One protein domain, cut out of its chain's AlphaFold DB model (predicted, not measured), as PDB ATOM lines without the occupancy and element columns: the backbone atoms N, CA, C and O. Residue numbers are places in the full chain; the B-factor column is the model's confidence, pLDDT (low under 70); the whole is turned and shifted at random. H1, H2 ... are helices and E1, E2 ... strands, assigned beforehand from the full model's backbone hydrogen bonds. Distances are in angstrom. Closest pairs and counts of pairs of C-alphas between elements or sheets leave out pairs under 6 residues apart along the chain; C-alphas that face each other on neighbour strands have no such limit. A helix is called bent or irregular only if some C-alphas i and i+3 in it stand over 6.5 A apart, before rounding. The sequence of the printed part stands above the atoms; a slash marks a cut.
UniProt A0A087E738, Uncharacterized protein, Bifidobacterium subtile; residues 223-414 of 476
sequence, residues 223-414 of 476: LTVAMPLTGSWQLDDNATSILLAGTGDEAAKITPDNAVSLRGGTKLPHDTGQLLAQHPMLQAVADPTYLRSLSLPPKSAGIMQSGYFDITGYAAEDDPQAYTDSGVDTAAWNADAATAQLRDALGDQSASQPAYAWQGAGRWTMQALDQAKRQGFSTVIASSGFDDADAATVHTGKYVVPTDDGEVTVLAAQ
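AT A GLANCE: This is residues 223 to 414 of the 476 residues of an uncharacterized protein of Bifidobacterium subtile (UniProt A0A087E738). The body is a strongly twisted sheet of seven strands, curled like part of a barrel; H7 packs on its strands E5 and E6, H8 on E9 and E8. From the end of E1 a thin arm of E2, E3, H1 and H2 reaches away, residues 244 to 249 sticking out, and the E8 and E9 hairpin lies toward the other end of the long axis. The 192 printed residues include eight named helices and nine named strands, in the order E1 E2 H1 H2 E3 H3 E4 H4 E5 H5 H6 H7 E6 H8 E7 E8 E9. The large sheet, E1 E4 E5 E6 E7 E9 E8, is mixed, as is the class, helices and strands; the whole is compact, radius of gyration of the C-alphas 18.4 A, spans 64 by 42 by 34 A.

HOW THE PARTS SIT: Start at edge strand E1, residues 223 to 229; parallel neighbours follow: E4, residues 283 to 286 (N 227 to O 283, 2.9 A), E5, 302 to 304 (N 286 to O 302, 2.9 A), E6, 355 to 358 (N 356 to O 303, 2.9 A), E7, 379 to 382 (N 381 to O 357, 2.8 A), and E9, 406 to 412 (N 380 to O 409, 2.8 A). Edge strand E8, residues 398 to 403, forms an antiparallel hairpin with E9, N 401 to O 408 being 2.8 A. It is a folded sheet, bent back on itself: E1 and E4 face E6, E7, E9 and E8, with E5 as the hinge. Look at H7, residues 335 to 346, at a height over the sheet of 9.5 A: it lies over E5, with 4 of its C-alphas, and only just not over E6, with 2; the closest C-alphas of H7 and E5 are those of Ala 338 and Met 304, 6.8 A apart, and those of H7 and E6 are Ala 335 and Ala 355, 5.9 A apart. H4, residues 288 to 293, only grazes the sheet and touches H7, C-alphas Arg 292 and Ala 345 closest at 4.0 A, a shallow tilt of 26 degrees, the same way. H8, residues 366 to 374, stands up from the sheet at 46 degrees, only just over E9 with 3 C-alphas. H5, residues 311 to 317, touches H8, C-alphas Ala 315 and Ala 368 closest at 5.0 A, a steep tilt of 53 degrees, opposite ways. H6, residues 320 to 325, is close to H5 but not clearly touching, C-alphas Tyr 314 and Pro 320 closest at 7.6 A. Strand-helix-strand units, parallel neighbour strands with helices between, are E4, H4, E5 and E6, H8, E7, both crossovers right-handed, and E5, H5 H6 H7, E6. H3, residues 270 to 278, touches no helix and is only just not on the sheet, with 4 pairs of C-alphas within 10 A. E2, residues 233 to 235, and E3, 260 to 262, are antiparallel, N 234 to O 261 being 2.8 A; H1, 237 to 244, and H2, 256 to 259, only just touch, 3 pairs within 8 A, C-alphas Ala 239 and Ala 259 closest at 5.2 A. Every O i to N i+4 pair is within hydrogen-bond range in H1, H3, H4, H5, H6, H7 and H8; H2 is too short for one.

IN THESE COORDINATES: Find C-alpha 223 at (270.434, 289.978, 233.498); E1 runs 19.0 A from there. H7 runs 16.6 A from C-alpha 335 at (267.638, 265.271, 241.497). E8 spans 15.7 A and E9 18.8 A, ending at C-alpha 412, (266.628, 279.391, 227.679).

THE WHOLE: The C-alphas farthest apart, Gly 248 and Ala 392, are 65.2 A apart. The printed part has no cut; the long links are H1 to H2 and E7 to E8. Look for pLDDT under 70 at residues 246 to 248, 256 to 257, 259 to 260, 263 to 264 and 388 to 393.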
ATOM      1  N   LEU A 223     269.498 290.948 234.040       89.44
ATOM      2  CA  LEU A 223     270.434 289.978 233.498       89.44
ATOM      3  C   LEU A 223     270.766 288.977 234.600       89.44
ATOM      4  O   LEU A 223     271.189 289.365 235.686       89.44
ATOM      5  N   THR A 224     270.561 287.693 234.330       92.44
ATOM      6  CA  THR A 224     271.031 286.605 235.188       92.44
ATOM      7  C   THR A 224     272.160 285.902 234.464       92.44
ATOM      8  O   THR A 224     271.932 285.298 233.420       92.44
ATOM      9  N   VAL A 225     273.369 285.978 235.012       92.06
ATOM     10  CA  VAL A 225     274.514 285.230 234.491       92.06
ATOM     11  C   VAL A 225     274.651 283.953 235.306       92.06
ATOM     12  O   VAL A 225     274.780 284.014 236.531       92.06
ATOM     13  N   ALA A 226     274.587 282.810 234.634       93.06
ATOM     14  CA  ALA A 226     274.725 281.496 235.238       93.06
ATOM     15  C   ALA A 226     275.992 280.807 234.732       93.06
ATOM     16  O   ALA A 226     276.275 280.804 233.535       93.06
ATOM     17  N   MET A 227     276.735 280.188 235.642       91.38
ATOM     18  CA  MET A 227     277.963 279.467 235.323       91.38
ATOM     19  C   MET A 227     277.841 278.018 235.795       91.38
ATOM     20  O   MET A 227     277.551 277.803 236.977       91.38
ATOM     21  N   PRO A 228     278.077 277.027 234.920       92.00
ATOM     22  CA  PRO A 228     278.205 275.651 235.360       92.00
ATOM     23  C   PRO A 228     279.543 275.480 236.087       92.00
ATOM     24  O   PRO A 228     280.604 275.780 235.544       92.00
ATOM     25  N   LEU A 229     279.494 275.010 237.329       90.62
ATOM     26  CA  LEU A 229     280.665 274.688 238.132       90.62
ATOM     27  C   LEU A 229     280.858 273.173 238.138       90.62
ATOM     28  O   LEU A 229     280.234 272.457 238.925       90.62
ATOM     29  N   THR A 230     281.717 272.699 237.243       87.31
ATOM     30  CA  THR A 230     281.996 271.277 237.021       87.31
ATOM     31  C   THR A 230     283.505 271.035 236.983       87.31
ATOM     32  O   THR A 230     284.291 271.961 236.769       87.31
ATOM     33  N   GLY A 231     283.924 269.795 237.232       77.69
ATOM     34  CA  GLY A 231     285.316 269.381 237.075       77.69
ATOM     35  C   GLY A 231     285.511 268.590 235.785       77.69
ATOM     36  O   GLY A 231     284.586 267.956 235.284       77.69
ATOM     37  N   SER A 232     286.725 268.610 235.234       73.50
ATOM     38  CA  SER A 232     287.077 267.722 234.123       73.50
ATOM     39  C   SER A 232     287.551 266.385 234.669       73.50
ATOM     40  O   SER A 232     288.428 266.352 235.525       73.50
ATOM     41  N   TRP A 233     287.023 265.283 234.157       72.25
ATOM     42  CA  TRP A 233     287.521 263.954 234.498       72.25
ATOM     43  C   TRP A 233     288.825 263.661 233.747       72.25
ATOM     44  O   TRP A 233     288.991 264.055 232.592       72.25
ATOM     45  N   GLN A 234     289.760 262.983 234.405       74.38
ATOM     46  CA  GLN A 234     290.993 262.473 233.813       74.38
ATOM     47  C   GLN A 234     291.155 260.995 234.165       74.38
ATOM     48  O   GLN A 234     290.837 260.571 235.281       74.38
ATOM     49  N   LEU A 235     291.649 260.226 233.201       78.50
ATOM     50  CA  LEU A 235     292.045 258.842 233.413       78.50
ATOM     51  C   LEU A 235     293.446 258.806 234.017       78.50
ATOM     52  O   LEU A 235     294.306 259.611 233.659       78.50
ATOM     53  N   ASP A 236     293.675 257.864 234.921       79.56
ATOM     54  CA  ASP A 236     295.024 257.515 235.336       79.56
ATOM     55  C   ASP A 236     295.647 256.629 234.247       79.56
ATOM     56  O   ASP A 236     295.181 255.516 233.974       79.56
ATOM     57  N   ASP A 237     296.679 257.146 233.578       83.50
ATOM     58  CA  ASP A 237     297.343 256.458 232.463       83.50
ATOM     59  C   ASP A 237     297.916 255.102 232.899       83.50
ATOM     60  O   ASP A 237     297.916 254.140 232.127       83.50
ATOM     61  N   ASN A 238     298.363 254.996 234.153       82.12
ATOM     62  CA  ASN A 238     298.917 253.767 234.697       82.12
ATOM     63  C   ASN A 238     297.808 252.738 234.964       82.12
ATOM     64  O   ASN A 238     297.913 251.607 234.491       82.12
ATOM     65  N   ALA A 239     296.710 253.123 235.613       82.00
ATOM     66  CA  ALA A 239     295.530 252.282 235.792       82.00
ATOM     67  C   ALA A 239     294.965 251.819 234.441       82.00
ATOM     68  O   ALA A 239     294.674 250.638 234.261       82.00
ATOM     69  N   THR A 240     294.898 252.723 233.463       82.19
ATOM     70  CA  THR A 240     294.454 252.415 232.097       82.19
ATOM     71  C   THR A 240     295.393 251.413 231.432       82.19
ATOM     72  O   THR A 240     294.928 250.438 230.845       82.19
ATOM     73  N   SER A 241     296.711 251.591 231.566       82.81
ATOM     74  CA  SER A 241     297.701 250.656 231.019       82.81
ATOM     75  C   SER A 241     297.609 249.262 231.650       82.81
ATOM     76  O   SER A 241     297.698 248.262 230.938       82.81
ATOM     77  N   ILE A 242     297.356 249.187 232.961       83.31
ATOM     78  CA  ILE A 242     297.188 247.935 233.706       83.31
ATOM     79  C   ILE A 242     295.912 247.216 233.252       83.31
ATOM     80  O   ILE A 242     295.938 246.007 233.012       83.31
ATOM     81  N   LEU A 243     294.812 247.952 233.076       84.00
ATOM     82  CA  LEU A 243     293.554 247.405 232.566       84.00
ATOM     83  C   LEU A 243     293.690 246.922 231.110       84.00
ATOM     84  O   LEU A 243     293.201 245.841 230.784       84.00
ATOM     85  N   LEU A 244     294.401 247.663 230.249       81.94
ATOM     86  CA  LEU A 244     294.643 247.280 228.848       81.94
ATOM     87  C   LEU A 244     295.577 246.071 228.704       81.94
ATOM     88  O   LEU A 244     295.412 245.275 227.781       81.94
ATOM     89  N   ALA A 245     296.550 245.920 229.607       83.88
ATOM     90  CA  ALA A 245     297.450 244.766 229.637       83.88
ATOM     91  C   ALA A 245     296.736 243.461 230.052       83.88
ATOM     92  O   ALA A 245     297.288 242.370 229.880       83.88
ATOM     93  N   GLY A 246     295.504 243.562 230.570       62.16
ATOM     94  CA  GLY A 246     294.504 242.493 230.619       62.16
ATOM     95  C   GLY A 246     294.856 241.251 231.440       62.16
ATOM     96  O   GLY A 246     294.146 240.251 231.344       62.16
ATOM     97  N   THR A 247     295.941 241.254 232.220       61.91
ATOM     98  CA  THR A 247     296.411 240.046 232.910       61.91
ATOM     99  C   THR A 247     296.977 240.343 234.302       61.91
ATOM    100  O   THR A 247     297.867 241.171 234.467       61.91
ATOM    101  N   GLY A 248     296.477 239.617 235.309       67.00
ATOM    102  CA  GLY A 248     297.061 239.537 236.656       67.00
ATOM    103  C   GLY A 248     296.279 240.235 237.776       67.00
ATOM    104  O   GLY A 248     295.379 241.038 237.537       67.00
ATOM    105  N   ASP A 249     296.666 239.929 239.019       76.31
ATOM    106  CA  ASP A 249     296.065 240.454 240.259       76.31
ATOM    107  C   ASP A 249     296.113 241.989 240.364       76.31
ATOM    108  O   ASP A 249     295.344 242.580 241.115       76.31
ATOM    109  N   GLU A 250     297.000 242.649 239.616       73.81
ATOM    110  CA  GLU A 250     297.119 244.110 239.596       73.81
ATOM    111  C   GLU A 250     295.933 244.786 238.898       73.81
ATOM    112  O   GLU A 250     295.445 245.802 239.386       73.81
ATOM    113  N   ALA A 251     295.392 244.195 237.827       73.25
ATOM    114  CA  ALA A 251     294.185 244.714 237.178       73.25
ATOM    115  C   ALA A 251     292.955 244.598 238.089       73.25
ATOM    116  O   ALA A 251     292.104 245.481 238.093       73.25
ATOM    117  N   ALA A 252     292.898 243.558 238.927       78.38
ATOM    118  CA  ALA A 252     291.823 243.365 239.902       78.38
ATOM    119  C   ALA A 252     291.870 244.359 241.082       78.38
ATOM    120  O   ALA A 252     290.881 244.500 241.799       78.38
ATOM    121  N   LYS A 253     293.001 245.047 241.297       79.62
ATOM    122  CA  LYS A 253     293.165 246.076 242.341       79.62
ATOM    123  C   LYS A 253     292.789 247.480 241.865       79.62
ATOM    124  O   LYS A 253     292.686 248.386 242.693       79.62
ATOM    125  N   ILE A 254     292.604 247.679 240.560       77.62
ATOM    126  CA  ILE A 254     292.162 248.962 240.018       77.62
ATOM    127  C   ILE A 254     290.677 249.147 240.341       77.62
ATOM    128  O   ILE A 254     289.820 248.404 239.868       77.62
ATOM    129  N   THR A 255     290.377 250.155 241.155       77.75
ATOM    130  CA  THR A 255     289.013 250.613 241.439       77.75
ATOM    131  C   THR A 255     288.674 251.826 240.566       77.75
ATOM    132  O   THR A 255     289.593 252.504 240.097       77.75
ATOM    133  N   PRO A 256     287.381 252.152 240.372       69.00
ATOM    134  CA  PRO A 256     286.975 253.367 239.662       69.00
ATOM    135  C   PRO A 256     287.650 254.636 240.203       69.00
ATOM    136  O   PRO A 256     288.145 255.432 239.414       69.00
ATOM    137  N   ASP A 257     287.778 254.759 241.529       66.62
ATOM    138  CA  ASP A 257     288.424 255.904 242.196       66.62
ATOM    139  C   ASP A 257     289.927 256.035 241.882       66.62
ATOM    140  O   ASP A 257     290.483 257.131 241.937       66.62
ATOM    141  N   ASN A 258     290.594 254.921 241.559       70.94
ATOM    142  CA  ASN A 258     292.009 254.895 241.180       70.94
ATOM    143  C   ASN A 258     292.206 255.058 239.665       70.94
ATOM    144  O   ASN A 258     293.283 255.452 239.229       70.94
ATOM    145  N   ALA A 259     291.196 254.709 238.865       67.12
ATOM    146  CA  ALA A 259     291.250 254.769 237.408       67.12
ATOM    147  C   ALA A 259     290.809 256.125 236.854       67.12
ATOM    148  O   ALA A 259     291.292 256.548 235.806       67.12
ATOM    149  N   VAL A 260     289.881 256.792 237.539       68.94
ATOM    150  CA  VAL A 260     289.257 258.036 237.099       68.94
ATOM    151  C   VAL A 260     289.300 259.033 238.252       68.94
ATOM    152  O   VAL A 260     288.801 258.767 239.341       68.94
ATOM    153  N   SER A 261     289.877 260.207 238.011       70.19
ATOM    154  CA  SER A 261     289.928 261.294 238.994       70.19
ATOM    155  C   SER A 261     289.475 262.615 238.386       70.19
ATOM    156  O   SER A 261     289.418 262.775 237.168       70.19
ATOM    157  N   LEU A 262     289.157 263.590 239.234       71.12
ATOM    158  CA  LEU A 262     288.898 264.958 238.794       71.12
ATOM    159  C   LEU A 262     290.224 265.706 238.612       71.12
ATOM    160  O   LEU A 262     291.086 265.746 239.497       71.12
ATOM    161  N   ARG A 263     290.385 266.318 237.443       64.06
ATOM    162  CA  ARG A 263     291.525 267.152 237.076       64.06
ATOM    163  C   ARG A 263     291.575 268.376 237.989       64.06
ATOM    164  O   ARG A 263     290.588 269.088 238.132       64.06
ATOM    165  N   GLY A 264     292.737 268.627 238.595       60.66
ATOM    166  CA  GLY A 264     292.929 269.718 239.565       60.66
ATOM    167  C   GLY A 264     292.809 269.301 241.039       60.66
ATOM    168  O   GLY A 264     293.150 270.089 241.922       60.66
ATOM    169  N   GLY A 265     292.430 268.049 241.321       70.44
ATOM    170  CA  GLY A 265     292.407 267.496 242.677       70.44
ATOM    171  C   GLY A 265     291.305 268.096 243.555       70.44
ATOM    172  O   GLY A 265     290.188 268.318 243.101       70.44
ATOM    173  N   THR A 266     291.610 268.346 244.833       75.69
ATOM    174  CA  THR A 266     290.612 268.764 245.839       75.69
ATOM    175  C   THR A 266     290.474 270.277 246.013       75.69
ATOM    176  O   THR A 266     289.882 270.752 246.987       75.69
ATOM    177  N   LYS A 267     291.065 271.068 245.116       80.44
ATOM    178  CA  LYS A 267     291.074 272.529 245.214       80.44
ATOM    179  C   LYS A 267     290.332 273.141 244.044       80.44
ATOM    180  O   LYS A 267     290.558 272.771 242.898       80.44
ATOM    181  N   LEU A 268     289.504 274.134 244.356       81.69
ATOM    182  CA  LEU A 268     288.902 274.981 243.342       81.69
ATOM    183  C   LEU A 268     290.033 275.739 242.624       81.69
ATOM    184  O   LEU A 268     290.899 276.294 243.316       81.69
ATOM    185  N   PRO A 269     290.052 275.781 241.280       84.06
ATOM    186  CA  PRO A 269     291.007 276.598 240.543       84.06
ATOM    187  C   PRO A 269     291.002 278.041 241.051       84.06
ATOM    188  O   PRO A 269     289.939 278.609 241.314       84.06
ATOM    189  N   HIS A 270     292.196 278.622 241.214       82.12
ATOM    190  CA  HIS A 270     292.358 279.942 241.828       82.12
ATOM    191  C   HIS A 270     291.526 281.005 241.109       82.12
ATOM    192  O   HIS A 270     290.780 281.733 241.760       82.12
ATOM    193  N   ASP A 271     291.577 281.014 239.778       81.25
ATOM    194  CA  ASP A 271     290.891 282.014 238.969       81.25
ATOM    195  C   ASP A 271     289.362 281.888 239.071       81.25
ATOM    196  O   ASP A 271     288.665 282.890 239.196       81.25
ATOM    197  N   THR A 272     288.823 280.662 239.122       84.31
ATOM    198  CA  THR A 272     287.389 280.425 239.369       84.31
ATOM    199  C   THR A 272     286.981 280.900 240.764       84.31
ATOM    200  O   THR A 272     285.928 281.512 240.935       84.31
ATOM    201  N   GLY A 273     287.818 280.650 241.777       85.94
ATOM    202  CA  GLY A 273     287.590 281.149 243.132       85.94
ATOM    203  C   GLY A 273     287.604 282.676 243.205       85.94
ATOM    204  O   GLY A 273     286.739 283.269 243.849       85.94
ATOM    205  N   GLN A 274     288.546 283.316 242.509       86.19
ATOM    206  CA  GLN A 274     288.637 284.769 242.414       86.19
ATOM    207  C   GLN A 274     287.417 285.362 241.702       86.19
ATOM    208  O   GLN A 274     286.834 286.316 242.214       86.19
ATOM    209  N   LEU A 275     286.984 284.765 240.588       85.50
ATOM    210  CA  LEU A 275     285.782 285.170 239.858       85.50
ATOM    211  C   LEU A 275     284.542 285.144 240.764       85.50
ATOM    212  O   LEU A 275     283.836 286.143 240.889       85.50
ATOM    213  N   LEU A 276     284.298 284.030 241.458       87.94
ATOM    214  CA  LEU A 276     283.146 283.903 242.360       87.94
ATOM    215  C   LEU A 276     283.204 284.890 243.535       87.94
ATOM    216  O   LEU A 276     282.167 285.385 243.976       87.94
ATOM    217  N   ALA A 277     284.404 285.197 244.034       88.56
ATOM    218  CA  ALA A 277     284.589 286.168 245.108       88.56
ATOM    219  C   ALA A 277     284.366 287.617 244.641       88.56
ATOM    220  O   ALA A 277     283.791 288.418 245.379       88.56
ATOM    221  N   GLN A 278     284.814 287.958 243.431       88.81
ATOM    222  CA  GLN A 278     284.671 289.296 242.850       88.81
ATOM    223  C   GLN A 278     283.247 289.569 242.352       88.81
ATOM    224  O   GLN A 278     282.790 290.712 242.400       88.81
ATOM    225  N   HIS A 279     282.521 288.527 241.938       87.69
ATOM    226  CA  HIS A 279     281.183 288.637 241.362       87.69
ATOM    227  C   HIS A 279     280.151 287.844 242.183       87.69
ATOM    228  O   HIS A 279     279.642 286.824 241.721       87.69
ATOM    229  N   PRO A 280     279.746 288.323 243.378       88.06
ATOM    230  CA  PRO A 280     278.810 287.606 244.253       88.06
ATOM    231  C   PRO A 280     277.395 287.443 243.667       88.06
ATOM    232  O   PRO A 280     276.586 286.696 244.216       88.06
ATOM    233  N   MET A 281     277.075 288.154 242.579       89.25
ATOM    234  CA  MET A 281     275.814 288.014 241.839       89.25
ATOM    235  C   MET A 281     275.860 286.931 240.748       89.25
ATOM    236  O   MET A 281     274.812 286.609 240.188       89.25
ATOM    237  N   LEU A 282     277.037 286.370 240.441       90.31
ATOM    238  CA  LEU A 282     277.183 285.274 239.485       90.31
ATOM    239  C   LEU A 282     276.511 284.012 240.041       90.31
ATOM    240  O   LEU A 282     276.820 283.556 241.142       90.31
ATOM    241  N   GLN A 283     275.583 283.436 239.279       93.69
ATOM    242  CA  GLN A 283     274.830 282.259 239.704       93.69
ATOM    243  C   GLN A 283     275.598 280.986 239.336       93.69
ATOM    244  O   GLN A 283     275.433 280.434 238.249       93.69
ATOM    245  N   ALA A 284     276.454 280.506 240.238       93.06
ATOM    246  CA  ALA A 284     277.099 279.208 240.063       93.06
ATOM    247  C   ALA A 284     276.086 278.077 240.293       93.06
ATOM    248  O   ALA A 284     275.554 277.937 241.397       93.06
ATOM    249  N   VAL A 285     275.834 277.262 239.272       95.75
ATOM    250  CA  VAL A 285     275.110 275.993 239.414       95.75
ATOM    251  C   VAL A 285     276.165 274.906 239.448       95.75
ATOM    252  O   VAL A 285     276.997 274.864 238.551       95.75
ATOM    253  N   ALA A 286     276.192 274.080 240.487       94.19
ATOM    254  CA  ALA A 286     277.318 273.188 240.734       94.19
ATOM    255  C   ALA A 286     276.972 271.716 240.531       94.19
ATOM    256  O   ALA A 286     275.906 271.259 240.942       94.19
ATOM    257  N   ASP A 287     277.902 270.967 239.941       93.62
ATOM    258  CA  ASP A 287     277.869 269.510 239.994       93.62
ATOM    259  C   ASP A 287     278.206 269.062 241.429       93.62
ATOM    260  O   ASP A 287     279.314 269.327 241.911       93.62
ATOM    261  N   PRO A 288     277.286 268.386 242.136       93.44
ATOM    262  CA  PRO A 288     277.524 267.957 243.508       93.44
ATOM    263  C   PRO A 288     278.649 266.917 243.631       93.44
ATOM    264  O   PRO A 288     279.302 266.857 244.673       93.44
ATOM    265  N   THR A 289     278.945 266.148 242.576       89.81
ATOM    266  CA  THR A 289     280.109 265.248 242.555       89.81
ATOM    267  C   THR A 289     281.413 266.046 242.572       89.81
ATOM    268  O   THR A 289     282.326 265.719 243.330       89.81
ATOM    269  N   TYR A 290     281.478 267.143 241.812       90.12
ATOM    270  CA  TYR A 290     282.617 268.055 241.853       90.12
ATOM    271  C   TYR A 290     282.714 268.799 243.189       90.12
ATOM    272  O   TYR A 290     283.795 268.887 243.758       90.12
ATOM    273  N   LEU A 291     281.600 269.272 243.762       90.94
ATOM    274  CA  LEU A 291     281.635 269.883 245.097       90.94
ATOM    275  C   LEU A 291     282.211 268.928 246.144       90.94
ATOM    276  O   LEU A 291     283.020 269.348 246.967       90.94
ATOM    277  N   ARG A 292     281.849 267.643 246.089       88.94
ATOM    278  CA  ARG A 292     282.338 266.622 247.023       88.94
ATOM    279  C   ARG A 292     283.846 266.399 246.936       88.94
ATOM    280  O   ARG A 292     284.454 266.014 247.933       88.94
ATOM    281  N   SER A 293     284.462 266.627 245.776       86.00
ATOM    282  CA  SER A 293     285.915 266.510 245.656       86.00
ATOM    283  C   SER A 293     286.651 267.692 246.279       86.00
ATOM    284  O   SER A 293     287.836 267.571 246.581       86.00
ATOM    285  N   LEU A 294     285.988 268.835 246.475       88.38
ATOM    286  CA  LEU A 294     286.615 270.045 246.991       88.38
ATOM    287  C   LEU A 294     286.742 270.010 248.516       88.38
ATOM    288  O   LEU A 294     285.784 269.758 249.236       88.38
ATOM    289  N   SER A 295     287.923 270.358 249.032       87.50
ATOM    290  CA  SER A 295     288.138 270.489 250.482       87.50
ATOM    291  C   SER A 295     287.374 271.671 251.087       87.50
ATOM    292  O   SER A 295     287.067 271.665 252.274       87.50
ATOM    293  N   LEU A 296     287.106 272.700 250.279       87.69
ATOM    294  CA  LEU A 296     286.322 273.881 250.633       87.69
ATOM    295  C   LEU A 296     285.403 274.224 249.451       87.69
ATOM    296  O   LEU A 296     285.801 275.003 248.579       87.69
ATOM    297  N   PRO A 297     284.209 273.610 249.373       88.38
ATOM    298  CA  PRO A 297     283.264 273.872 248.294       88.38
ATOM    299  C   PRO A 297     282.813 275.347 248.302       88.38
ATOM    300  O   PRO A 297     282.492 275.878 249.370       88.38
ATOM    301  N   PRO A 298     282.785 276.043 247.148       89.00
ATOM    302  CA  PRO A 298     282.277 277.408 247.084       89.00
ATOM    303  C   PRO A 298     280.753 277.433 247.246       89.00
ATOM    304  O   PRO A 298     280.064 276.431 247.054       89.00
ATOM    305  N   LYS A 299     280.204 278.613 247.545       88.31
ATOM    306  CA  LYS A 299     278.753 278.810 247.546       88.31
ATOM    307  C   LYS A 299     278.209 278.699 246.118       88.31
ATOM    308  O   LYS A 299     278.669 279.407 245.227       88.31
ATOM    309  N   SER A 300     277.183 277.875 245.940       92.94
ATOM    310  CA  SER A 300     276.398 277.753 244.710       92.94
ATOM    311  C   SER A 300     274.983 278.313 244.892       92.94
ATOM    312  O   SER A 300     274.451 278.375 246.003       92.94
ATOM    313  N   ALA A 301     274.377 278.742 243.787       94.69
ATOM    314  CA  ALA A 301     272.975 279.152 243.703       94.69
ATOM    315  C   ALA A 301     272.024 277.955 243.522       94.69
ATOM    316  O   ALA A 301     270.847 278.033 243.871       94.69
ATOM    317  N   GLY A 302     272.544 276.846 242.997       96.38
ATOM    318  CA  GLY A 302     271.826 275.594 242.812       96.38
ATOM    319  C   GLY A 302     272.775 274.443 242.514       96.38
ATOM    320  O   GLY A 302     273.983 274.643 242.348       96.38
ATOM    321  N   ILE A 303     272.204 273.252 242.399       97.12
ATOM    322  CA  ILE A 303     272.905 272.050 241.951       97.12
ATOM    323  C   ILE A 303     272.379 271.592 240.599       97.12
ATOM    324  O   ILE A 303     271.250 271.908 240.217       97.12
ATOM    325  N   MET A 304     273.202 270.840 239.884       96.62
ATOM    326  CA  MET A 304     272.807 270.147 238.662       96.62
ATOM    327  C   MET A 304     272.891 268.632 238.822       96.62
ATOM    328  O   MET A 304     273.230 268.133 239.896       96.62
ATOM    329  N   GLN A 305     272.570 267.902 237.755       95.44
ATOM    330  CA  GLN A 305     272.739 266.456 237.719       95.44
ATOM    331  C   GLN A 305     274.185 266.037 238.035       95.44
ATOM    332  O   GLN A 305     275.149 266.672 237.598       95.44
ATOM    333  N   SER A 306     274.319 264.961 238.810       92.88
ATOM    334  CA  SER A 306     275.602 264.440 239.281       92.88
ATOM    335  C   SER A 306     276.543 264.081 238.134       92.88
ATOM    336  O   SER A 306     276.120 263.514 237.125       92.88
ATOM    337  N   GLY A 307     277.824 264.414 238.288       88.75
ATOM    338  CA  GLY A 307     278.861 264.143 237.292       88.75
ATOM    339  C   GLY A 307     278.678 264.916 235.985       88.75
ATOM    340  O   GLY A 307     279.259 264.526 234.975       88.75
ATOM    341  N   TYR A 308     277.845 265.965 235.987       90.38
ATOM    342  CA  TYR A 308     277.413 266.686 234.790       90.38
ATOM    343  C   TYR A 308     276.828 265.761 233.710       90.38
ATOM    344  O   TYR A 308     277.074 265.937 232.518       90.38
ATOM    345  N   PHE A 309     276.063 264.749 234.135       93.94
ATOM    346  CA  PHE A 309     275.489 263.752 233.236       93.94
ATOM    347  C   PHE A 309     274.692 264.385 232.080       93.94
ATOM    348  O   PHE A 309     273.895 265.307 232.276       93.94
ATOM    349  N   ASP A 310     274.887 263.880 230.863       94.31
ATOM    350  CA  ASP A 310     274.220 264.403 229.671       94.31
ATOM    351  C   ASP A 310     272.840 263.759 229.477       94.31
ATOM    352  O   ASP A 310     272.677 262.776 228.752       94.31
ATOM    353  N   ILE A 311     271.823 264.350 230.109       96.31
ATOM    354  CA  ILE A 311     270.422 263.916 229.972       96.31
ATOM    355  C   ILE A 311     269.934 264.069 228.524       96.31
ATOM    356  O   ILE A 311     269.157 263.246 228.041       96.31
ATOM    357  N   THR A 312     270.392 265.106 227.817       96.00
ATOM    358  CA  THR A 312     269.990 265.357 226.426       96.00
ATOM    359  C   THR A 312     270.548 264.311 225.465       96.00
ATOM    360  O   THR A 312     269.831 263.877 224.567       96.00
ATOM    361  N   GLY A 313     271.787 263.868 225.678       94.62
ATOM    362  CA  GLY A 313     272.419 262.774 224.947       94.62
ATOM    363  C   GLY A 313     271.792 261.424 225.284       94.62
ATOM    364  O   GLY A 313     271.417 260.695 224.373       94.62
ATOM    365  N   TYR A 314     271.570 261.139 226.573       94.88
ATOM    366  CA  TYR A 314     270.885 259.918 227.023       94.88
ATOM    367  C   TYR A 314     269.513 259.750 226.360       94.88
ATOM    368  O   TYR A 314     269.177 258.679 225.861       94.88
ATOM    369  N   ALA A 315     268.721 260.824 226.326       94.38
ATOM    370  CA  ALA A 315     267.404 260.799 225.704       94.38
ATOM    371  C   ALA A 315     267.466 260.692 224.172       94.38
ATOM    372  O   ALA A 315     266.540 260.159 223.574       94.38
ATOM    373  N   ALA A 316     268.521 261.209 223.536       93.38
ATOM    374  CA  ALA A 316     268.691 261.139 222.088       93.38
ATOM    375  C   ALA A 316     269.141 259.750 221.606       93.38
ATOM    376  O   ALA A 316     268.741 259.342 220.519       93.38
ATOM    377  N   GLU A 317     269.957 259.046 222.396       91.88
ATOM    378  CA  GLU A 317     270.394 257.679 222.084       91.88
ATOM    379  C   GLU A 317     269.239 256.671 222.200       91.88
ATOM    380  O   GLU A 317     269.178 255.713 221.436       91.88
ATOM    381  N   ASP A 318     268.303 256.907 223.131       88.75
ATOM    382  CA  ASP A 318     267.113 256.070 223.372       88.75
ATOM    383  C   ASP A 318     267.429 254.581 223.642       88.75
ATOM    384  O   ASP A 318     266.623 253.688 223.378       88.75
ATOM    385  N   ASP A 319     268.608 254.307 224.212       92.31
ATOM    386  CA  ASP A 319     269.055 252.969 224.619       92.31
ATOM    387  C   ASP A 319     269.410 252.929 226.120       92.31
ATOM    388  O   ASP A 319     270.584 252.930 226.504       92.31
ATOM    389  N   PRO A 320     268.409 252.889 227.019       90.38
ATOM    390  CA  PRO A 320     268.651 252.832 228.462       90.38
ATOM    391  C   PRO A 320     269.402 251.562 228.899       90.38
ATOM    392  O   PRO A 320     270.051 251.555 229.952       90.38
ATOM    393  N   GLN A 321     269.323 250.482 228.111       92.38
ATOM    394  CA  GLN A 321     269.986 249.225 228.437       92.38
ATOM    395  C   GLN A 321     271.497 249.355 228.258       92.38
ATOM    396  O   GLN A 321     272.229 248.917 229.139       92.38
ATOM    397  N   ALA A 322     271.968 250.031 227.206       91.88
ATOM    398  CA  ALA A 322     273.395 250.287 227.011       91.88
ATOM    399  C   ALA A 322     274.031 251.049 228.192       91.88
ATOM    400  O   ALA A 322     275.137 250.718 228.629       91.88
ATOM    401  N   TYR A 323     273.318 252.028 228.761       91.69
ATOM    402  CA  TYR A 323     273.768 252.738 229.966       91.69
ATOM    403  C   TYR A 323     273.794 251.823 231.192       91.69
ATOM    404  O   TYR A 323     274.784 251.805 231.925       91.69
ATOM    405  N   THR A 324     272.747 251.019 231.381       91.62
ATOM    406  CA  THR A 324     272.654 250.063 232.496       91.62
ATOM    407  C   THR A 324     273.756 249.003 232.420       91.62
ATOM    408  O   THR A 324     274.415 248.725 233.420       91.62
ATOM    409  N   ASP A 325     274.018 248.462 231.229       90.62
ATOM    410  CA  ASP A 325     275.090 247.497 230.962       90.62
ATOM    411  C   ASP A 325     276.481 248.115 231.190       90.62
ATOM    412  O   ASP A 325     277.424 247.417 231.563       90.62
ATOM    413  N   SER A 326     276.591 249.438 231.040       86.56
ATOM    414  CA  SER A 326     277.785 250.227 231.367       86.56
ATOM    415  C   SER A 326     277.861 250.634 232.849       86.56
ATOM    416  O   SER A 326     278.775 251.357 233.243       86.56
ATOM    417  N   GLY A 327     276.917 250.187 233.684       87.56
ATOM    418  CA  GLY A 327     276.867 250.480 235.120       87.56
ATOM    419  C   GLY A 327     276.322 251.866 235.478       87.56
ATOM    420  O   GLY A 327     276.460 252.295 236.623       87.56
ATOM    421  N   VAL A 328     275.707 252.575 234.528       89.38
ATOM    422  CA  VAL A 328     275.129 253.908 234.731       89.38
ATOM    423  C   VAL A 328     273.619 253.790 234.915       89.38
ATOM    424  O   VAL A 328     272.848 253.841 233.958       89.38
ATOM    425  N   ASP A 329     273.191 253.636 236.167       90.06
ATOM    426  CA  ASP A 329     271.771 253.614 236.521       90.06
ATOM    427  C   ASP A 329     271.191 255.036 236.591       90.06
ATOM    428  O   ASP A 329     271.850 255.978 237.035       90.06
ATOM    429  N   THR A 330     269.926 255.192 236.200       90.19
ATOM    430  CA  THR A 330     269.210 256.476 236.284       90.19
ATOM    431  C   THR A 330     269.155 257.075 237.693       90.19
ATOM    432  O   THR A 330     269.176 258.294 237.857       90.19
ATOM    433  N   ALA A 331     269.178 256.236 238.730       92.75
ATOM    434  CA  ALA A 331     269.231 256.665 240.118       92.75
ATOM    435  C   ALA A 331     270.539 257.384 240.486       92.75
ATOM    436  O   ALA A 331     270.576 258.077 241.498       92.75
ATOM    437  N   ALA A 332     271.604 257.244 239.689       90.31
ATOM    438  CA  ALA A 332     272.900 257.856 239.971       90.31
ATOM    439  C   ALA A 332     272.956 259.361 239.658       90.31
ATOM    440  O   ALA A 332     273.834 260.051 240.175       90.31
ATOM    441  N   TRP A 333     272.046 259.875 238.823       94.25
ATOM    442  CA  TRP A 333     272.102 261.247 238.302       94.25
ATOM    443  C   TRP A 333     270.784 262.027 238.433       94.25
ATOM    444  O   TRP A 333     270.667 263.144 237.923       94.25
ATOM    445  N   ASN A 334     269.801 261.476 239.147       96.94
ATOM    446  CA  ASN A 334     268.532 262.147 239.424       96.94
ATOM    447  C   ASN A 334     268.665 263.279 240.470       96.94
ATOM    448  O   ASN A 334     269.689 263.424 241.146       96.94
ATOM    449  N   ALA A 335     267.621 264.100 240.615       97.69
ATOM    450  CA  ALA A 335     267.638 265.271 241.497       97.69
ATOM    451  C   ALA A 335     267.810 264.924 242.993       97.69
ATOM    452  O   ALA A 335     268.446 265.679 243.741       97.69
ATOM    453  N   ASP A 336     267.283 263.780 243.435       97.06
ATOM    454  CA  ASP A 336     267.417 263.314 244.821       97.06
ATOM    455  C   ASP A 336     268.855 262.870 245.119       97.06
ATOM    456  O   ASP A 336     269.412 263.228 246.159       97.06
ATOM    457  N   ALA A 337     269.488 262.162 244.181       95.62
ATOM    458  CA  ALA A 337     270.890 261.771 244.254       95.62
ATOM    459  C   ALA A 337     271.811 262.995 244.266       95.62
ATOM    460  O   ALA A 337     272.704 263.081 245.111       95.62
ATOM    461  N   ALA A 338     271.543 263.984 243.409       96.75
ATOM    462  CA  ALA A 338     272.266 265.251 243.408       96.75
ATOM    463  C   ALA A 338     272.165 265.965 244.771       96.75
ATOM    464  O   ALA A 338     273.163 266.442 245.316       96.75
ATOM    465  N   THR A 339     270.970 265.983 245.369       97.06
ATOM    466  CA  THR A 339     270.737 266.583 246.693       97.06
ATOM    467  C   THR A 339     271.454 265.818 247.807       97.06
ATOM    468  O   THR A 339     272.039 266.433 248.699       97.06
ATOM    469  N   ALA A 340     271.443 264.485 247.769       96.19
ATOM    470  CA  ALA A 340     272.178 263.660 248.726       96.19
ATOM    471  C   ALA A 340     273.692 263.915 248.636       96.19
ATOM    472  O   ALA A 340     274.340 264.162 249.650       96.19
ATOM    473  N   GLN A 341     274.242 263.967 247.420       94.19
ATOM    474  CA  GLN A 341     275.656 264.265 247.201       94.19
ATOM    475  C   GLN A 341     276.046 265.677 247.654       94.19
ATOM    476  O   GLN A 341     277.135 265.855 248.193       94.19
ATOM    477  N   LEU A 342     275.167 266.672 247.490       95.56
ATOM    478  CA  LEU A 342     275.384 268.014 248.036       95.56
ATOM    479  C   LEU A 342     275.528 267.979 249.564       95.56
ATOM    480  O   LEU A 342     276.447 268.586 250.109       95.56
ATOM    481  N   ARG A 343     274.626 267.277 250.260       95.94
ATOM    482  CA  ARG A 343     274.665 267.152 251.727       95.94
ATOM    483  C   ARG A 343     275.957 266.506 252.199       95.94
ATOM    484  O   ARG A 343     276.563 266.980 253.158       95.94
ATOM    485  N   ASP A 344     276.400 265.472 251.492       92.81
ATOM    486  CA  ASP A 344     277.666 264.800 251.767       92.81
ATOM    487  C   ASP A 344     278.868 265.717 251.503       92.81
ATOM    488  O   ASP A 344     279.779 265.776 252.327       92.81
ATOM    489  N   ALA A 345     278.860 266.473 250.400       91.62
ATOM    490  CA  ALA A 345     279.911 267.432 250.056       91.62
ATOM    491  C   ALA A 345     280.057 268.549 251.100       91.62
ATOM    492  O   ALA A 345     281.166 268.991 251.391       91.62
ATOM    493  N   LEU A 346     278.939 269.007 251.666       92.62
ATOM    494  CA  LEU A 346     278.916 270.072 252.669       92.62
ATOM    495  C   LEU A 346     279.056 269.559 254.109       92.62
ATOM    496  O   LEU A 346     279.256 270.362 255.020       92.62
ATOM    497  N   GLY A 347     278.928 268.249 254.337       93.12
ATOM    498  CA  GLY A 347     278.829 267.679 255.683       93.12
ATOM    499  C   GLY A 347     277.575 268.133 256.445       93.12
ATOM    500  O   GLY A 347     277.564 268.110 257.674       93.12
ATOM    501  N   ASP A 348     276.526 268.551 255.730       94.19
ATOM    502  CA  ASP A 348     275.285 269.094 256.287       94.19
ATOM    503  C   ASP A 348     274.077 268.362 255.697       94.19
ATOM    504  O   ASP A 348     273.659 268.604 254.568       94.19
ATOM    505  N   GLN A 349     273.471 267.487 256.498       94.19
ATOM    506  CA  GLN A 349     272.311 266.687 256.093       94.19
ATOM    507  C   GLN A 349     271.015 267.503 255.949       94.19
ATOM    508  O   GLN A 349     270.037 267.005 255.392       94.19
ATOM    509  N   SER A 350     270.995 268.750 256.428       93.75
ATOM    510  CA  SER A 350     269.881 269.679 256.228       93.75
ATOM    511  C   SER A 350     270.026 270.528 254.964       93.75
ATOM    512  O   SER A 350     269.063 271.187 254.563       93.75
ATOM    513  N   ALA A 351     271.190 270.480 254.304       93.62
ATOM    514  CA  ALA A 351     271.439 271.243 253.094       93.62
ATOM    515  C   ALA A 351     270.431 270.878 251.996       93.62
ATOM    516  O   ALA A 351     270.108 269.710 251.739       93.62
ATOM    517  N   SER A 352     269.919 271.918 251.350       92.25
ATOM    518  CA  SER A 352     268.965 271.820 250.258       92.25
ATOM    519  C   SER A 352     269.175 272.996 249.319       92.25
ATOM    520  O   SER A 352     269.331 274.137 249.762       92.25
ATOM    521  N   GLN A 353     269.194 272.714 248.024       94.62
ATOM    522  CA  GLN A 353     269.310 273.704 246.963       94.62
ATOM    523  C   GLN A 353     268.368 273.329 245.818       94.62
ATOM    524  O   GLN A 353     268.043 272.151 245.658       94.62
ATOM    525  N   PRO A 354     267.928 274.301 245.002       97.06
ATOM    526  CA  PRO A 354     267.226 273.991 243.768       97.06
ATOM    527  C   PRO A 354     268.099 273.121 242.854       97.06
ATOM    528  O   PRO A 354     269.278 273.423 242.649       97.06
ATOM    529  N   ALA A 355     267.505 272.064 242.305       97.50
ATOM    530  CA  ALA A 355     268.137 271.186 241.330       97.50
ATOM    531  C   ALA A 355     267.687 271.557 239.911       97.50
ATOM    532  O   ALA A 355     266.486 271.627 239.630       97.50
ATOM    533  N   TYR A 356     268.651 271.780 239.022       98.00
ATOM    534  CA  TYR A 356     268.432 272.151 237.627       98.00
ATOM    535  C   TYR A 356     269.042 271.104 236.703       98.00
ATOM    536  O   TYR A 356     270.208 270.762 236.865       98.00
ATOM    537  N   ALA A 357     268.307 270.647 235.689       97.56
ATOM    538  CA  ALA A 357     268.944 269.871 234.630       97.56
ATOM    539  C   ALA A 357     269.670 270.828 233.677       97.56
ATOM    540  O   ALA A 357     269.031 271.639 233.003       97.56
ATOM    541  N   TRP A 358     270.995 270.771 233.629       96.38
ATOM    542  CA  TRP A 358     271.787 271.599 232.722       96.38
ATOM    543  C   TRP A 358     271.970 270.888 231.377       96.38
ATOM    544  O   TRP A 358     272.233 269.688 231.351       96.38
ATOM    545  N   GLN A 359     271.822 271.612 230.266       94.81
ATOM    546  CA  GLN A 359     271.965 271.061 228.914       94.81
ATOM    547  C   GLN A 359     273.344 270.425 228.681       94.81
ATOM    548  O   GLN A 359     274.361 271.051 228.974       94.81
ATOM    549  N   GLY A 360     273.373 269.215 228.119       92.56
ATOM    550  CA  GLY A 360     274.610 268.567 227.684       92.56
ATOM    551  C   GLY A 360     274.948 268.875 226.223       92.56
ATOM    552  O   GLY A 360     274.751 269.997 225.757       92.56
ATOM    553  N   ALA A 361     275.467 267.892 225.487       88.50
ATOM    554  CA  ALA A 361     275.853 268.056 224.084       88.50
ATOM    555  C   ALA A 361     274.646 268.102 223.130       88.50
ATOM    556  O   ALA A 361     274.746 268.608 222.011       88.50
ATOM    557  N   GLY A 362     273.505 267.559 223.562       88.94
ATOM    558  CA  GLY A 362     272.264 267.544 222.801       88.94
ATOM    559  C   GLY A 362     271.416 268.809 222.968       88.94
ATOM    560  O   GLY A 362     271.692 269.713 223.758       88.94
ATOM    561  N   ARG A 363     270.313 268.863 222.215       91.94
ATOM    562  CA  ARG A 363     269.249 269.859 222.411       91.94
ATOM    563  C   ARG A 363     268.193 269.314 223.367       91.94
ATOM    564  O   ARG A 363     267.948 268.110 223.412       91.94
ATOM    565  N   TRP A 364     267.509 270.207 224.073       95.38
ATOM    566  CA  TRP A 364     266.310 269.851 224.831       95.38
ATOM    567  C   TRP A 364     265.148 269.524 223.882       95.38
ATOM    568  O   TRP A 364     264.414 270.406 223.443       95.38
ATOM    569  N   THR A 365     264.995 268.242 223.549       95.06
ATOM    570  CA  THR A 365     263.823 267.700 222.843       95.06
ATOM    571  C   THR A 365     262.686 267.413 223.827       95.06
ATOM    572  O   THR A 365     262.908 267.360 225.035       95.06
ATOM    573  N   MET A 366     261.466 267.167 223.330       95.25
ATOM    574  CA  MET A 366     260.348 266.768 224.199       95.25
ATOM    575  C   MET A 366     260.681 265.513 225.023       95.25
ATOM    576  O   MET A 366     260.407 265.475 226.215       95.25
ATOM    577  N   GLN A 367     261.350 264.532 224.411       95.50
ATOM    578  CA  GLN A 367     261.809 263.313 225.083       95.50
ATOM    579  C   GLN A 367     262.853 263.603 226.171       95.50
ATOM    580  O   GLN A 367     262.782 263.036 227.256       95.50
ATOM    581  N   ALA A 368     263.798 264.515 225.917       96.81
ATOM    582  CA  ALA A 368     264.784 264.913 226.919       96.81
ATOM    583  C   ALA A 368     264.146 265.675 228.091       96.81
ATOM    584  O   ALA A 368     264.531 265.460 229.239       96.81
ATOM    585  N   LEU A 369     263.164 266.541 227.821       97.88
ATOM    586  CA  LEU A 369     262.412 267.252 228.860       97.88
ATOM    587  C   LEU A 369     261.601 266.285 229.727       97.88
ATOM    588  O   LEU A 369     261.631 266.389 230.951       97.88
ATOM    589  N   ASP A 370     260.923 265.330 229.095       97.12
ATOM    590  CA  ASP A 370     260.171 264.271 229.766       97.12
ATOM    591  C   ASP A 370     261.096 263.408 230.642       97.12
ATOM    592  O   ASP A 370     260.830 263.192 231.825       97.12
ATOM    593  N   GLN A 371     262.272 263.032 230.123       96.81
ATOM    594  CA  GLN A 371     263.284 262.325 230.906       96.81
ATOM    595  C   GLN A 371     263.803 263.163 232.080       96.81
ATOM    596  O   GLN A 371     263.912 262.649 233.190       96.81
ATOM    597  N   ALA A 372     264.101 264.451 231.886       97.81
ATOM    598  CA  ALA A 372     264.509 265.326 232.985       97.81
ATOM    599  C   ALA A 372     263.423 265.393 234.071       97.81
ATOM    600  O   ALA A 372     263.732 265.289 235.263       97.81
ATOM    601  N   LYS A 373     262.149 265.480 233.664       98.12
ATOM    602  CA  LYS A 373     261.013 265.501 234.585       98.12
ATOM    603  C   LYS A 373     260.891 264.214 235.390       98.12
ATOM    604  O   LYS A 373     260.777 264.290 236.615       98.12
ATOM    605  N   ARG A 374     260.978 263.052 234.729       96.88
ATOM    606  CA  ARG A 374     261.002 261.724 235.376       96.88
ATOM    607  C   ARG A 374     262.086 261.609 236.438       96.88
ATOM    608  O   ARG A 374     261.891 260.942 237.447       96.88
ATOM    609  N   GLN A 375     263.210 262.285 236.227       97.25
ATOM    610  CA  GLN A 375     264.378 262.259 237.109       97.25
ATOM    611  C   GLN A 375     264.325 263.344 238.195       97.25
ATOM    612  O   GLN A 375     265.311 263.596 238.888       97.25
ATOM    613  N   GLY A 376     263.165 263.985 238.365       97.56
ATOM    614  CA  GLY A 376     262.891 264.946 239.432       97.56
ATOM    615  C   GLY A 376     263.249 266.394 239.093       97.56
ATOM    616  O   GLY A 376     262.960 267.296 239.882       97.56
ATOM    617  N   PHE A 377     263.815 266.668 237.915       98.12
ATOM    618  CA  PHE A 377     264.155 268.030 237.510       98.12
ATOM    619  C   PHE A 377     262.921 268.749 236.963       98.12
ATOM    620  O   PHE A 377     262.471 268.526 235.844       98.12
ATOM    621  N   SER A 378     262.364 269.661 237.762       97.44
ATOM    622  CA  SER A 378     261.218 270.484 237.341       97.44
ATOM    623  C   SER A 378     261.624 271.760 236.597       97.44
ATOM    624  O   SER A 378     260.770 272.447 236.037       97.44
ATOM    625  N   THR A 379     262.914 272.102 236.607       98.19
ATOM    626  CA  THR A 379     263.482 273.211 235.835       98.19
ATOM    627  C   THR A 379     264.730 272.737 235.103       98.19
ATOM    628  O   THR A 379     265.585 272.084 235.702       98.19
ATOM    629  N   VAL A 380     264.848 273.091 233.827       97.62
ATOM    630  CA  VAL A 380     266.029 272.819 233.005       97.62
ATOM    631  C   VAL A 380     266.629 274.126 232.499       97.62
ATOM    632  O   VAL A 380     265.918 275.113 232.292       97.62
ATOM    633  N   ILE A 381     267.941 274.129 232.301       96.62
ATOM    634  CA  ILE A 381     268.691 275.240 231.723       96.62
ATOM    635  C   ILE A 381     269.092 274.830 230.312       96.62
ATOM    636  O   ILE A 381     269.847 273.874 230.123       96.62
ATOM    637  N   ALA A 382     268.569 275.547 229.324       94.62
ATOM    638  CA  ALA A 382     268.972 275.426 227.935       94.62
ATOM    639  C   ALA A 382     270.035 276.488 227.644       94.62
ATOM    640  O   ALA A 382     269.712 277.655 227.433       94.62
ATOM    641  N   SER A 383     271.306 276.090 227.664       90.56
ATOM    642  CA  SER A 383     272.438 276.964 227.345       90.56
ATOM    643  C   SER A 383     272.472 277.372 225.867       90.56
ATOM    644  O   SER A 383     273.115 278.364 225.532       90.56
ATOM    645  N   SER A 384     271.786 276.636 224.984       87.00
ATOM    646  CA  SER A 384     271.662 276.953 223.558       87.00
ATOM    647  C   SER A 384     270.481 276.240 222.881       87.00
ATOM    648  O   SER A 384     270.001 275.201 223.339       87.00
ATOM    649  N   GLY A 385     270.036 276.763 221.736       82.19
ATOM    650  CA  GLY A 385     269.295 275.977 220.745       82.19
ATOM    651  C   GLY A 385     267.839 275.625 221.066       82.19
ATOM    652  O   GLY A 385     267.283 274.758 220.388       82.19
ATOM    653  N   PHE A 386     267.243 276.225 222.106       84.00
ATOM    654  CA  PHE A 386     265.862 275.938 222.524       84.00
ATOM    655  C   PHE A 386     264.821 276.823 221.832       84.00
ATOM    656  O   PHE A 386     263.804 276.315 221.371       84.00
ATOM    657  N   ASP A 387     265.092 278.125 221.725       72.94
ATOM    658  CA  ASP A 387     264.273 279.070 220.963       72.94
ATOM    659  C   ASP A 387     265.159 279.787 219.937       72.94
ATOM    660  O   ASP A 387     265.578 280.927 220.119       72.94
ATOM    661  N   ASP A 388     265.526 279.045 218.885       61.59
ATOM    662  CA  ASP A 388     266.293 279.555 217.738       61.59
ATOM    663  C   ASP A 388     265.392 280.268 216.712       61.59
ATOM    664  O   ASP A 388     265.866 280.659 215.645       61.59
ATOM    665  N   ALA A 389     264.089 280.412 216.983       55.16
ATOM    666  CA  ALA A 389     263.229 281.182 216.100       55.16
ATOM    667  C   ALA A 389     263.640 282.658 216.177       55.16
ATOM    668  O   ALA A 389     263.783 283.212 217.266       55.16
ATOM    669  N   ASP A 390     263.801 283.305 215.018       52.69
ATOM    670  CA  ASP A 390     264.027 284.748 214.900       52.69
ATOM    671  C   ASP A 390     262.775 285.515 215.358       52.69
ATOM    672  O   ASP A 390     262.010 286.077 214.570       52.69
ATOM    673  N   ALA A 391     262.513 285.503 216.663       55.69
ATOM    674  CA  ALA A 391     261.463 286.292 217.261       55.69
ATOM    675  C   ALA A 391     261.821 287.773 217.095       55.69
ATOM    676  O   ALA A 391     262.903 288.222 217.481       55.69
ATOM    677  N   ALA A 392     260.879 288.547 216.550       57.53
ATOM    678  CA  ALA A 392     261.042 289.981 216.318       57.53
ATOM    679  C   ALA A 392     261.263 290.795 217.613       57.53
ATOM    680  O   ALA A 392     261.639 291.961 217.541       57.53
ATOM    681  N   THR A 393     261.014 290.204 218.788       61.41
ATOM    682  CA  THR A 393     261.146 290.844 220.105       61.41
ATOM    683  C   THR A 393     261.833 289.920 221.102       61.41
ATOM    684  O   THR A 393     261.691 288.698 221.047       61.41
ATOM    685  N   VAL A 394     262.640 290.483 222.006       71.00
ATOM    686  CA  VAL A 394     263.375 289.686 222.997       71.00
ATOM    687  C   VAL A 394     262.427 289.333 224.132       71.00
ATOM    688  O   VAL A 394     261.693 290.178 224.650       71.00
ATOM    689  N   HIS A 395     262.437 288.068 224.529       76.75
ATOM    690  CA  HIS A 395     261.684 287.568 225.671       76.75
ATOM    691  C   HIS A 395     262.635 287.084 226.761       76.75
ATOM    692  O   HIS A 395     263.790 286.754 226.520       76.75
ATOM    693  N   THR A 396     262.103 286.982 227.976       80.94
ATOM    694  CA  THR A 396     262.778 286.476 229.183       80.94
ATOM    695  C   THR A 396     263.338 285.049 229.025       80.94
ATOM    696  O   THR A 396     264.107 284.596 229.862       80.94
ATOM    697  N   GLY A 397     262.942 284.314 227.977       85.81
ATOM    698  CA  GLY A 397     263.459 282.965 227.708       85.81
ATOM    699  C   GLY A 397     262.979 281.928 228.725       85.81
ATOM    700  O   GLY A 397     263.627 280.910 228.921       85.81
ATOM    701  N   LYS A 398     261.854 282.180 229.404       92.06
ATOM    702  CA  LYS A 398     261.238 281.240 230.345       92.06
ATOM    703  C   LYS A 398     260.004 280.611 229.711       92.06
ATOM    704  O   LYS A 398     259.029 281.317 229.453       92.06
ATOM    705  N   TYR A 399     260.020 279.294 229.559       92.25
ATOM    706  CA  TYR A 399     258.921 278.518 228.985       92.25
ATOM    707  C   TYR A 399     258.433 277.495 229.995       92.25
ATOM    708  O   TYR A 399     259.221 276.960 230.769       92.25
ATOM    709  N   VAL A 400     257.136 277.214 229.981       95.56
ATOM    710  CA  VAL A 400     256.562 276.072 230.693       95.56
ATOM    711  C   VAL A 400     256.100 275.099 229.626       95.56
ATOM    712  O   VAL A 400     255.223 275.427 228.830       95.56
ATOM    713  N   VAL A 401     256.745 273.938 229.574       95.56
ATOM    714  CA  VAL A 401     256.502 272.912 228.564       95.56
ATOM    715  C   VAL A 401     255.797 271.733 229.230       95.56
ATOM    716  O   VAL A 401     256.354 271.149 230.163       95.56
ATOM    717  N   PRO A 402     254.578 271.379 228.796       96.19
ATOM    718  CA  PRO A 402     253.924 270.154 229.232       96.19
ATOM    719  C   PRO A 402     254.658 268.929 228.675       96.19
ATOM    720  O   PRO A 402     254.893 268.856 227.470       96.19
ATOM    721  N   THR A 403     254.985 267.977 229.546       95.62
ATOM    722  CA  THR A 403     255.495 266.639 229.193       95.62
ATOM    723  C   THR A 403     254.523 265.572 229.705       95.62
ATOM    724  O   THR A 403     253.577 265.908 230.429       95.62
ATOM    725  N   ASP A 404     254.737 264.303 229.357       94.25
ATOM    726  CA  ASP A 404     253.871 263.213 229.820       94.25
ATOM    727  C   ASP A 404     254.005 263.006 231.341       94.25
ATOM    728  O   ASP A 404     253.029 262.675 232.017       94.25
ATOM    729  N   ASP A 405     255.178 263.315 231.899       93.38
ATOM    730  CA  ASP A 405     255.473 263.266 233.336       93.38
ATOM    731  C   ASP A 405     255.240 264.604 234.077       93.38
ATOM    732  O   ASP A 405     255.555 264.763 235.264       93.38
ATOM    733  N   GLY A 406     254.627 265.579 233.399       94.88
ATOM    734  CA  GLY A 406     254.176 266.854 233.961       94.88
ATOM    735  C   GLY A 406     254.895 268.079 233.398       94.88
ATOM    736  O   GLY A 406     255.682 268.009 232.461       94.88
ATOM    737  N   GLU A 407     254.610 269.254 233.951       97.56
ATOM    738  CA  GLU A 407     255.201 270.495 233.440       97.56
ATOM    739  C   GLU A 407     256.681 270.635 233.823       97.56
ATOM    740  O   GLU A 407     257.084 270.380 234.970       97.56
ATOM    741  N   VAL A 408     257.472 271.100 232.855       97.88
ATOM    742  CA  VAL A 408     258.888 271.444 232.993       97.88
ATOM    743  C   VAL A 408     259.075 272.920 232.673       97.88
ATOM    744  O   VAL A 408     258.632 273.407 231.633       97.88
ATOM    745  N   THR A 409     259.754 273.648 233.558       97.69
ATOM    746  CA  THR A 409     260.193 275.014 233.253       97.69
ATOM    747  C   THR A 409     261.514 274.970 232.492       97.69
ATOM    748  O   THR A 409     262.498 274.452 233.007       97.69
ATOM    749  N   VAL A 410     261.567 275.553 231.299       96.44
ATOM    750  CA  VAL A 410     262.800 275.721 230.524       96.44
ATOM    751  C   VAL A 410     263.280 277.157 230.660       96.44
ATOM    752  O   VAL A 410     262.544 278.093 230.342       96.44
ATOM    753  N   LEU A 411     264.509 277.326 231.144       95.12
ATOM    754  CA  LEU A 411     265.229 278.595 231.150       95.12
ATOM    755  C   LEU A 411     266.200 278.596 229.967       95.12
ATOM    756  O   LEU A 411     267.255 277.969 230.026       95.12
ATOM    757  N   ALA A 412     265.822 279.258 228.880       93.56
ATOM    758  CA  ALA A 412     266.628 279.391 227.679       93.56
ATOM    759  C   ALA A 412     267.552 280.602 227.770       93.56
ATOM    760  O   ALA A 412     267.117 281.729 228.024       93.56
ATOM    761  N   ALA A 413     268.835 280.350 227.545       92.19
ATOM    762  CA  ALA A 413     269.847 281.378 227.478       92.19
ATOM    763  C   ALA A 413     269.684 282.221 226.206       92.19
ATOM    764  O   ALA A 413     269.326 281.724 225.137       92.19
ATOM    765  N   GLN A 414     269.973 283.514 226.320       91.19
ATOM    766  CA  GLN A 414     270.003 284.418 225.182       91.19
ATOM    767  C   GLN A 414     271.234 284.074 224.330       91.19
ATOM    768  O   GLN A 414     272.363 284.129 224.825       91.19
TER     769      GLN A 414